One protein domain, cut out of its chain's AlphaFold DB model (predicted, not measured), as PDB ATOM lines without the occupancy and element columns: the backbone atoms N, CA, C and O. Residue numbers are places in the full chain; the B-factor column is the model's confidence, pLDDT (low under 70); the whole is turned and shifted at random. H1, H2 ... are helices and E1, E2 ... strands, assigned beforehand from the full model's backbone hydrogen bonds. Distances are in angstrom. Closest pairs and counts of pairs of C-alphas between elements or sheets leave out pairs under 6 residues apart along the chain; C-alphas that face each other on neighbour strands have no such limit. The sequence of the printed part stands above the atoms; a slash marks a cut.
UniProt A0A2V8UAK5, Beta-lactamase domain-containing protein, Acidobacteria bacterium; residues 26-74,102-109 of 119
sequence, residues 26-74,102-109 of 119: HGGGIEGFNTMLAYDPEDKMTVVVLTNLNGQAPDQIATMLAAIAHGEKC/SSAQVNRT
ATOM      1  N   HIS A  26      40.644  11.177  -1.088       94.31
ATOM      2  CA  HIS A  26      40.565  10.474   0.185       94.31
ATOM      3  C   HIS A  26      39.105  10.398   0.633       94.31
ATOM      4  O   HIS A  26      38.394  11.404   0.610       94.31
ATOM      5  N   GLY A  27      38.664   9.201   1.011       90.69
ATOM      6  CA  GLY A  27      37.374   8.996   1.661       90.69
ATOM      7  C   GLY A  27      37.533   8.992   3.177       90.69
ATOM      8  O   GLY A  27      38.616   8.711   3.686       90.69
ATOM      9  N   GLY A  28      36.455   9.273   3.897       90.00
ATOM     10  CA  GLY A  28      36.401   9.172   5.351       90.00
ATOM     11  C   GLY A  28      35.056   8.618   5.799       90.00
ATOM     12  O   GLY A  28      34.041   8.825   5.137       90.00
ATOM     13  N   GLY A  29      35.040   7.890   6.910       89.06
ATOM     14  CA  GLY A  29      33.816   7.292   7.426       89.06
ATOM     15  C   GLY A  29      33.887   7.061   8.926       89.06
ATOM     16  O   GLY A  29      34.856   6.483   9.416       89.06
ATOM     17  N   ILE A  30      32.854   7.507   9.630       87.38
ATOM     18  CA  ILE A  30      32.515   7.108  10.998       87.38
ATOM     19  C   ILE A  30      31.026   6.756  11.037       87.38
ATOM     20  O   ILE A  30      30.294   7.055  10.097       87.38
ATOM     21  N   GLU A  31      30.557   6.155  12.128       85.00
ATOM     22  CA  GLU A  31      29.134   5.843  12.273       85.00
ATOM     23  C   GLU A  31      28.263   7.099  12.133       85.00
ATOM     24  O   GLU A  31      28.390   8.064  12.890       85.00
ATOM     25  N   GLY A  32      27.380   7.076  11.139       83.81
ATOM     26  CA  GLY A  32      26.475   8.165  10.802       83.81
ATOM     27  C   GLY A  32      27.071   9.238   9.892       83.81
ATOM     28  O   GLY A  32      26.333  10.152   9.536       83.81
ATOM     29  N   PHE A  33      28.346   9.161   9.489       87.81
ATOM     30  CA  PHE A  33      28.956  10.155   8.600       87.81
ATOM     31  C   PHE A  33      29.963   9.556   7.622       87.81
ATOM     32  O   PHE A  33      31.000   9.031   8.021       87.81
ATOM     33  N   ASN A  34      29.730   9.782   6.330       90.75
ATOM     34  CA  ASN A  34      30.653   9.406   5.265       90.75
ATOM     35  C   ASN A  34      31.064  10.646   4.458       90.75
ATOM     36  O   ASN A  34      30.262  11.557   4.222       90.75
ATOM     37  N   THR A  35      32.317  10.689   4.013       91.75
ATOM     38  CA  THR A  35      32.903  11.825   3.298       91.75
ATOM     39  C   THR A  35      33.734  11.374   2.103       91.75
ATOM     40  O   THR A  35      34.314  10.288   2.092       91.75
ATOM     41  N   MET A  36      33.804  12.236   1.090       92.88
ATOM     42  CA  MET A  36      34.679  12.071  -0.066       92.88
ATOM     43  C   MET A  36      35.312  13.415  -0.421       92.88
ATOM     44  O   MET A  36      34.613  14.414  -0.609       92.88
ATOM     45  N   LEU A  37      36.636  13.425  -0.541       93.00
ATOM     46  CA  LEU A  37      37.418  14.536  -1.066       93.00
ATOM     47  C   LEU A  37      38.125  14.081  -2.338       93.00
ATOM     48  O   LEU A  37      38.857  13.093  -2.317       93.00
ATOM     49  N   ALA A  38      37.950  14.826  -3.425       92.94
ATOM     50  CA  ALA A  38      38.639  14.606  -4.690       92.94
ATOM     51  C   ALA A  38      39.230  15.920  -5.214       92.94
ATOM     52  O   ALA A  38      38.578  16.962  -5.196       92.94
ATOM     53  N   TYR A  39      40.468  15.867  -5.689       93.06
ATOM     54  CA  TYR A  39      41.218  16.995  -6.216       93.06
ATOM     55  C   TYR A  39      41.801  16.654  -7.587       93.06
ATOM     56  O   TYR A  39      42.578  15.704  -7.719       93.06
ATOM     57  N   ASP A  40      41.441  17.453  -8.586       91.94
ATOM     58  CA  ASP A  40      42.048  17.465  -9.914       91.94
ATOM     59  C   ASP A  40      43.119  18.583  -9.950       91.94
ATOM     60  O   ASP A  40      42.779  19.773  -9.880       91.94
ATOM     61  N   PRO A  41      44.418  18.235 -10.030       89.88
ATOM     62  CA  PRO A  41      45.507  19.198 -10.072       89.88
ATOM     63  C   PRO A  41      45.619  19.941 -11.410       89.88
ATOM     64  O   PRO A  41      46.208  21.025 -11.422       89.88
ATOM     65  N   GLU A  42      45.091  19.396 -12.508       88.06
ATOM     66  CA  GLU A  42      45.151  20.019 -13.835       88.06
ATOM     67  C   GLU A  42      44.189  21.208 -13.895       88.06
ATOM     68  O   GLU A  42      44.605  22.340 -14.161       88.06
ATOM     69  N   ASP A  43      42.931  20.977 -13.515       87.38
ATOM     70  CA  ASP A  43      41.896  22.019 -13.483       87.38
ATOM     71  C   ASP A  43      41.891  22.837 -12.181       87.38
ATOM     72  O   ASP A  43      41.130  23.803 -12.050       87.38
ATOM     73  N   LYS A  44      42.740  22.472 -11.208       90.94
ATOM     74  CA  LYS A  44      42.776  23.058  -9.852       90.94
ATOM     75  C   LYS A  44      41.387  23.069  -9.219       90.94
ATOM     76  O   LYS A  44      40.937  24.085  -8.670       90.94
ATOM     77  N   MET A  45      40.707  21.938  -9.357       91.19
ATOM     78  CA  MET A  45      39.332  21.740  -8.935       91.19
ATOM     79  C   MET A  45      39.292  20.775  -7.759       91.19
ATOM     80  O   MET A  45      39.848  19.683  -7.830       91.19
ATOM     81  N   THR A  46      38.586  21.161  -6.702       92.12
ATOM     82  CA  THR A  46      38.347  20.311  -5.535       92.12
ATOM     83  C   THR A  46      36.856  20.069  -5.387       92.12
ATOM     84  O   THR A  46      36.079  21.022  -5.341       92.12
ATOM     85  N   VAL A  47      36.468  18.804  -5.270       91.88
ATOM     86  CA  VAL A  47      35.118  18.368  -4.917       91.88
ATOM     87  C   VAL A  47      35.160  17.809  -3.501       91.88
ATOM     88  O   VAL A  47      35.972  16.934  -3.197       91.88
ATOM     89  N   VAL A  48      34.292  18.324  -2.637       92.19
ATOM     90  CA  VAL A  48      34.165  17.896  -1.243       92.19
ATOM     91  C   VAL A  48      32.712  17.535  -0.986       92.19
ATOM     92  O   VAL A  48      31.824  18.351  -1.226       92.19
ATOM     93  N   VAL A  49      32.472  16.322  -0.492       91.81
ATOM     94  CA  VAL A  49      31.137  15.834  -0.139       91.81
ATOM     95  C   VAL A  49      31.144  15.306   1.284       91.81
ATOM     96  O   VAL A  49      31.992  14.489   1.647       91.81
ATOM     97  N   LEU A  50      30.185  15.770   2.081       89.56
ATOM     98  CA  LEU A  50      29.908  15.276   3.422       89.56
ATOM     99  C   LEU A  50      28.458  14.803   3.478       89.56
ATOM    100  O   LEU A  50      27.533  15.533   3.114       89.56
ATOM    101  N   THR A  51      28.272  13.583   3.961       88.44
ATOM    102  CA  THR A  51      26.963  12.961   4.155       88.44
ATOM    103  C   THR A  51      26.812  12.560   5.612       88.44
ATOM    104  O   THR A  51      27.750  12.018   6.189       88.44
ATOM    105  N   ASN A  52      25.642  12.803   6.202       89.00
ATOM    106  CA  ASN A  52      25.290  12.314   7.540       89.00
ATOM    107  C   ASN A  52      24.514  10.982   7.477       89.00
ATOM    108  O   ASN A  52      23.523  10.759   8.174       89.00
ATOM    109  N   LEU A  53      24.941  10.108   6.568       84.19
ATOM    110  CA  LEU A  53      24.379   8.782   6.384       84.19
ATOM    111  C   LEU A  53      25.499   7.798   6.058       84.19
ATOM    112  O   LEU A  53      26.460   8.138   5.368       84.19
ATOM    113  N   ASN A  54      25.338   6.565   6.522       82.50
ATOM    114  CA  ASN A  54      26.260   5.489   6.195       82.50
ATOM    115  C   ASN A  54      26.042   5.038   4.745       82.50
ATOM    116  O   ASN A  54      24.906   4.802   4.327       82.50
ATOM    117  N   GLY A  55      27.123   4.870   3.981       83.75
ATOM    118  CA  GLY A  55      27.064   4.252   2.655       83.75
ATOM    119  C   GLY A  55      27.966   4.902   1.609       83.75
ATOM    120  O   GLY A  55      28.979   5.517   1.921       83.75
ATOM    121  N   GLN A  56      27.595   4.718   0.341       84.69
ATOM    122  CA  GLN A  56      28.377   5.127  -0.839       84.69
ATOM    123  C   GLN A  56      27.859   6.426  -1.483       84.69
ATOM    124  O   GLN A  56      28.276   6.802  -2.578       84.69
ATOM    125  N   ALA A  57      26.922   7.114  -0.825       86.56
ATOM    126  CA  ALA A  57      26.386   8.382  -1.307       86.56
ATOM    127  C   ALA A  57      27.462   9.453  -1.578       86.56
ATOM    128  O   ALA A  57      27.381  10.080  -2.638       86.56
ATOM    129  N   PRO A  58      28.478   9.675  -0.713       86.94
ATOM    130  CA  PRO A  58      29.432  10.750  -0.964       86.94
ATOM    131  C   PRO A  58      30.298  10.477  -2.199       86.94
ATOM    132  O   PRO A  58      30.553  11.405  -2.966       86.94
ATOM    133  N   ASP A  59      30.680   9.222  -2.451       86.00
ATOM    134  CA  ASP A  59      31.429   8.813  -3.646       86.00
ATOM    135  C   ASP A  59      30.646   9.074  -4.942       86.00
ATOM    136  O   ASP A  59      31.172   9.638  -5.909       86.00
ATOM    137  N   GLN A  60      29.367   8.688  -4.957       88.44
ATOM    138  CA  GLN A  60      28.491   8.862  -6.118       88.44
ATOM    139  C   GLN A  60      28.250  10.344  -6.413       88.44
ATOM    140  O   GLN A  60      28.397  10.781  -7.557       88.44
ATOM    141  N   ILE A  61      27.940  11.129  -5.379       87.56
ATOM    142  CA  ILE A  61      27.716  12.572  -5.504       87.56
ATOM    143  C   ILE A  61      29.001  13.270  -5.964       87.56
ATOM    144  O   ILE A  61      28.940  14.110  -6.861       87.56
ATOM    145  N   ALA A  62      30.166  12.899  -5.423       88.44
ATOM    146  CA  ALA A  62      31.444  13.478  -5.832       88.44
ATOM    147  C   ALA A  62      31.744  13.207  -7.313       88.44
ATOM    148  O   ALA A  62      32.163  14.114  -8.032       88.44
ATOM    149  N   THR A  63      31.470  11.987  -7.782       87.56
ATOM    150  CA  THR A  63      31.653  11.603  -9.190       87.56
ATOM    151  C   THR A  63      30.731  12.403 -10.112       87.56
ATOM    152  O   THR A  63      31.184  12.946 -11.119       87.56
ATOM    153  N   MET A  64      29.452  12.543  -9.750       87.06
ATOM    154  CA  MET A  64      28.494  13.342 -10.524       87.06
ATOM    155  C   MET A  64      28.884  14.824 -10.557       87.06
ATOM    156  O   MET A  64      28.833  15.452 -11.611       87.06
ATOM    157  N   LEU A  65      29.304  15.390  -9.424       87.62
ATOM    158  CA  LEU A  65      29.733  16.786  -9.352       87.62
ATOM    159  C   LEU A  65      31.007  17.046 -10.148       87.62
ATOM    160  O   LEU A  65      31.095  18.080 -10.808       87.62
ATOM    161  N   ALA A  66      31.964  16.116 -10.125       86.94
ATOM    162  CA  ALA A  66      33.156  16.200 -10.960       86.94
ATOM    163  C   ALA A  66      32.779  16.202 -12.450       86.94
ATOM    164  O   ALA A  66      33.218  17.088 -13.181       86.94
ATOM    165  N   ALA A  67      31.893  15.297 -12.883       86.50
ATOM    166  CA  ALA A  67      31.410  15.246 -14.265       86.50
ATOM    167  C   ALA A  67      30.731  16.563 -14.694       86.50
ATOM    168  O   ALA A  67      31.082  17.136 -15.730       86.50
ATOM    169  N   ILE A  68      29.826  17.107 -13.865       86.94
ATOM    170  CA  ILE A  68      29.175  18.406 -14.120       86.94
ATOM    171  C   ILE A  68      30.216  19.524 -14.221       86.94
ATOM    172  O   ILE A  68      30.151  20.358 -15.125       86.94
ATOM    173  N   ALA A  69      31.181  19.557 -13.305       86.06
ATOM    174  CA  ALA A  69      32.180  20.615 -13.253       86.06
ATOM    175  C   ALA A  69      33.171  20.568 -14.433       86.06
ATOM    176  O   ALA A  69      33.662  21.621 -14.854       86.06
ATOM    177  N   HIS A  70      33.412  19.386 -15.007       83.38
ATOM    178  CA  HIS A  70      34.165  19.210 -16.253       83.38
ATOM    179  C   HIS A  70      33.333  19.474 -17.520       83.38
ATOM    180  O   HIS A  70      33.873  19.443 -18.624       83.38
ATOM    181  N   GLY A  71      32.040  19.789 -17.382       80.81
ATOM    182  CA  GLY A  71      31.153  20.082 -18.509       80.81
ATOM    183  C   GLY A  71      30.662  18.836 -19.246       80.81
ATOM    184  O   GLY A  71      30.175  18.946 -20.373       80.81
ATOM    185  N   GLU A  72      30.771  17.655 -18.632       79.75
ATOM    186  CA  GLU A  72      30.171  16.439 -19.173       79.75
ATOM    187  C   GLU A  72      28.638  16.570 -19.158       79.75
ATOM    188  O   GLU A  72      28.038  17.170 -18.259       79.75
ATOM    189  N   LYS A  73      27.972  16.017 -20.180       61.59
ATOM    190  CA  LYS A  73      26.504  16.022 -20.251       61.59
ATOM    191  C   LYS A  73      25.943  15.100 -19.172       61.59
ATOM    192  O   LYS A  73      25.736  13.913 -19.408       61.59
ATOM    193  N   CYS A  74      25.635  15.654 -18.005       53.44
ATOM    194  CA  CYS A  74      24.853  14.938 -17.011       53.44
ATOM    195  C   CYS A  74      23.424  14.732 -17.519       53.44
ATOM    196  O   CYS A  74      22.672  15.689 -17.727       53.44
ATOM    197  N   SER A 102      22.948  15.615   2.569       53.31
ATOM    198  CA  SER A 102      24.267  15.593   1.949       53.31
ATOM    199  C   SER A 102      24.610  17.009   1.530       53.31
ATOM    200  O   SER A 102      23.890  17.613   0.736       53.31
ATOM    201  N   SER A 103      25.726  17.524   2.035       63.03
ATOM    202  CA  SER A 103      26.298  18.790   1.585       63.03
ATOM    203  C   SER A 103      27.467  18.505   0.657       63.03
ATOM    204  O   SER A 103      28.303  17.647   0.940       63.03
ATOM    205  N   ALA A 104      27.531  19.222  -0.460       65.12
ATOM    206  CA  ALA A 104      28.614  19.081  -1.410       65.12
ATOM    207  C   ALA A 104      29.031  20.437  -1.969       65.12
ATOM    208  O   ALA A 104      28.191  21.284  -2.271       65.12
ATOM    209  N   GLN A 105      30.336  20.639  -2.102       65.00
ATOM    210  CA  GLN A 105      30.921  21.864  -2.628       65.00
ATOM    211  C   GLN A 105      31.968  21.524  -3.682       65.00
ATOM    212  O   GLN A 105      32.779  20.615  -3.509       65.00
ATOM    213  N   VAL A 106      31.959  22.290  -4.771       69.25
ATOM    214  CA  VAL A 106      33.004  22.274  -5.796       69.25
ATOM    215  C   VAL A 106      33.672  23.637  -5.780       69.25
ATOM    216  O   VAL A 106      32.996  24.657  -5.911       69.25
ATOM    217  N   ASN A 107      34.990  23.667  -5.617       66.50
ATOM    218  CA  ASN A 107      35.772  24.896  -5.666       66.50
ATOM    219  C   ASN A 107      36.813  24.812  -6.788       66.50
ATOM    220  O   ASN A 107      37.444  23.771  -6.975       66.50
ATOM    221  N   ARG A 108      37.005  25.907  -7.529       56.38
ATOM    222  CA  ARG A 108      38.002  26.020  -8.601       56.38
ATOM    223  C   ARG A 108      38.888  27.223  -8.323       56.38
ATOM    224  O   ARG A 108      38.415  28.355  -8.276       56.38
ATOM    225  N   THR A 109      40.189  26.993  -8.174       44.66
ATOM    226  CA  THR A 109      41.126  28.090  -7.903       44.66
ATOM    227  C   THR A 109      41.613  28.705  -9.215       44.66
ATOM    228  O   THR A 109      42.592  28.250  -9.811       44.66
TER     229      THR A 109
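This is residues 26 to 74 and 102 to 109 of the 119 residues of the protein "Beta-lactamase domain-containing protein" of Acidobacteria bacterium (UniProt A0A2V8UAK5). A four-stranded antiparallel sheet, ordered E1, E2, E3, E4, has one helix, H1, packed over one face and the other face bare: two layers. E1, E2 and E3 form a meander, each strand the antiparallel neighbour of the one before. The printed part has 57 residues, with E1, E2, E3, H1, E4 along the chain, class mixed; it is compact, radius of gyration of the C-alphas 11.3 A, spanning 33 by 22 by 14 A.

Find C-alpha 33 at (28.956, 10.155, 8.600); from there E2, residues 33 to 40, runs 23.8 A. Look next at E1, residues 26 to 30, 13.9 A; E3, residues 45 to 51, 20.0 A; H1, residues 57 to 69, 18.1 A; and E4, residues 102 to 108, 20.2 A, ending at (38.002, 26.020, -8.601).

Check N 28 and O 35, 3.0 A, in hairpin E1 and E2; N 38 and O 47, 2.9 A, in hairpin E2 and E3, at 174 degrees; N 48 and O 105, 2.9 A, between E3 and E4. H1 is on the sheet, height 8.2 A, its closest C-alphas to E3 being Pro 58 and Val 49, 5.4 A. In H1 every O i to N i+4 pair is within hydrogen-bond range.

Residues 75 to 101 are not printed, leaving 19.0 A between C-alphas 74 and 102. Residues 73 to 74 and 102 to 109 have pLDDT under 70.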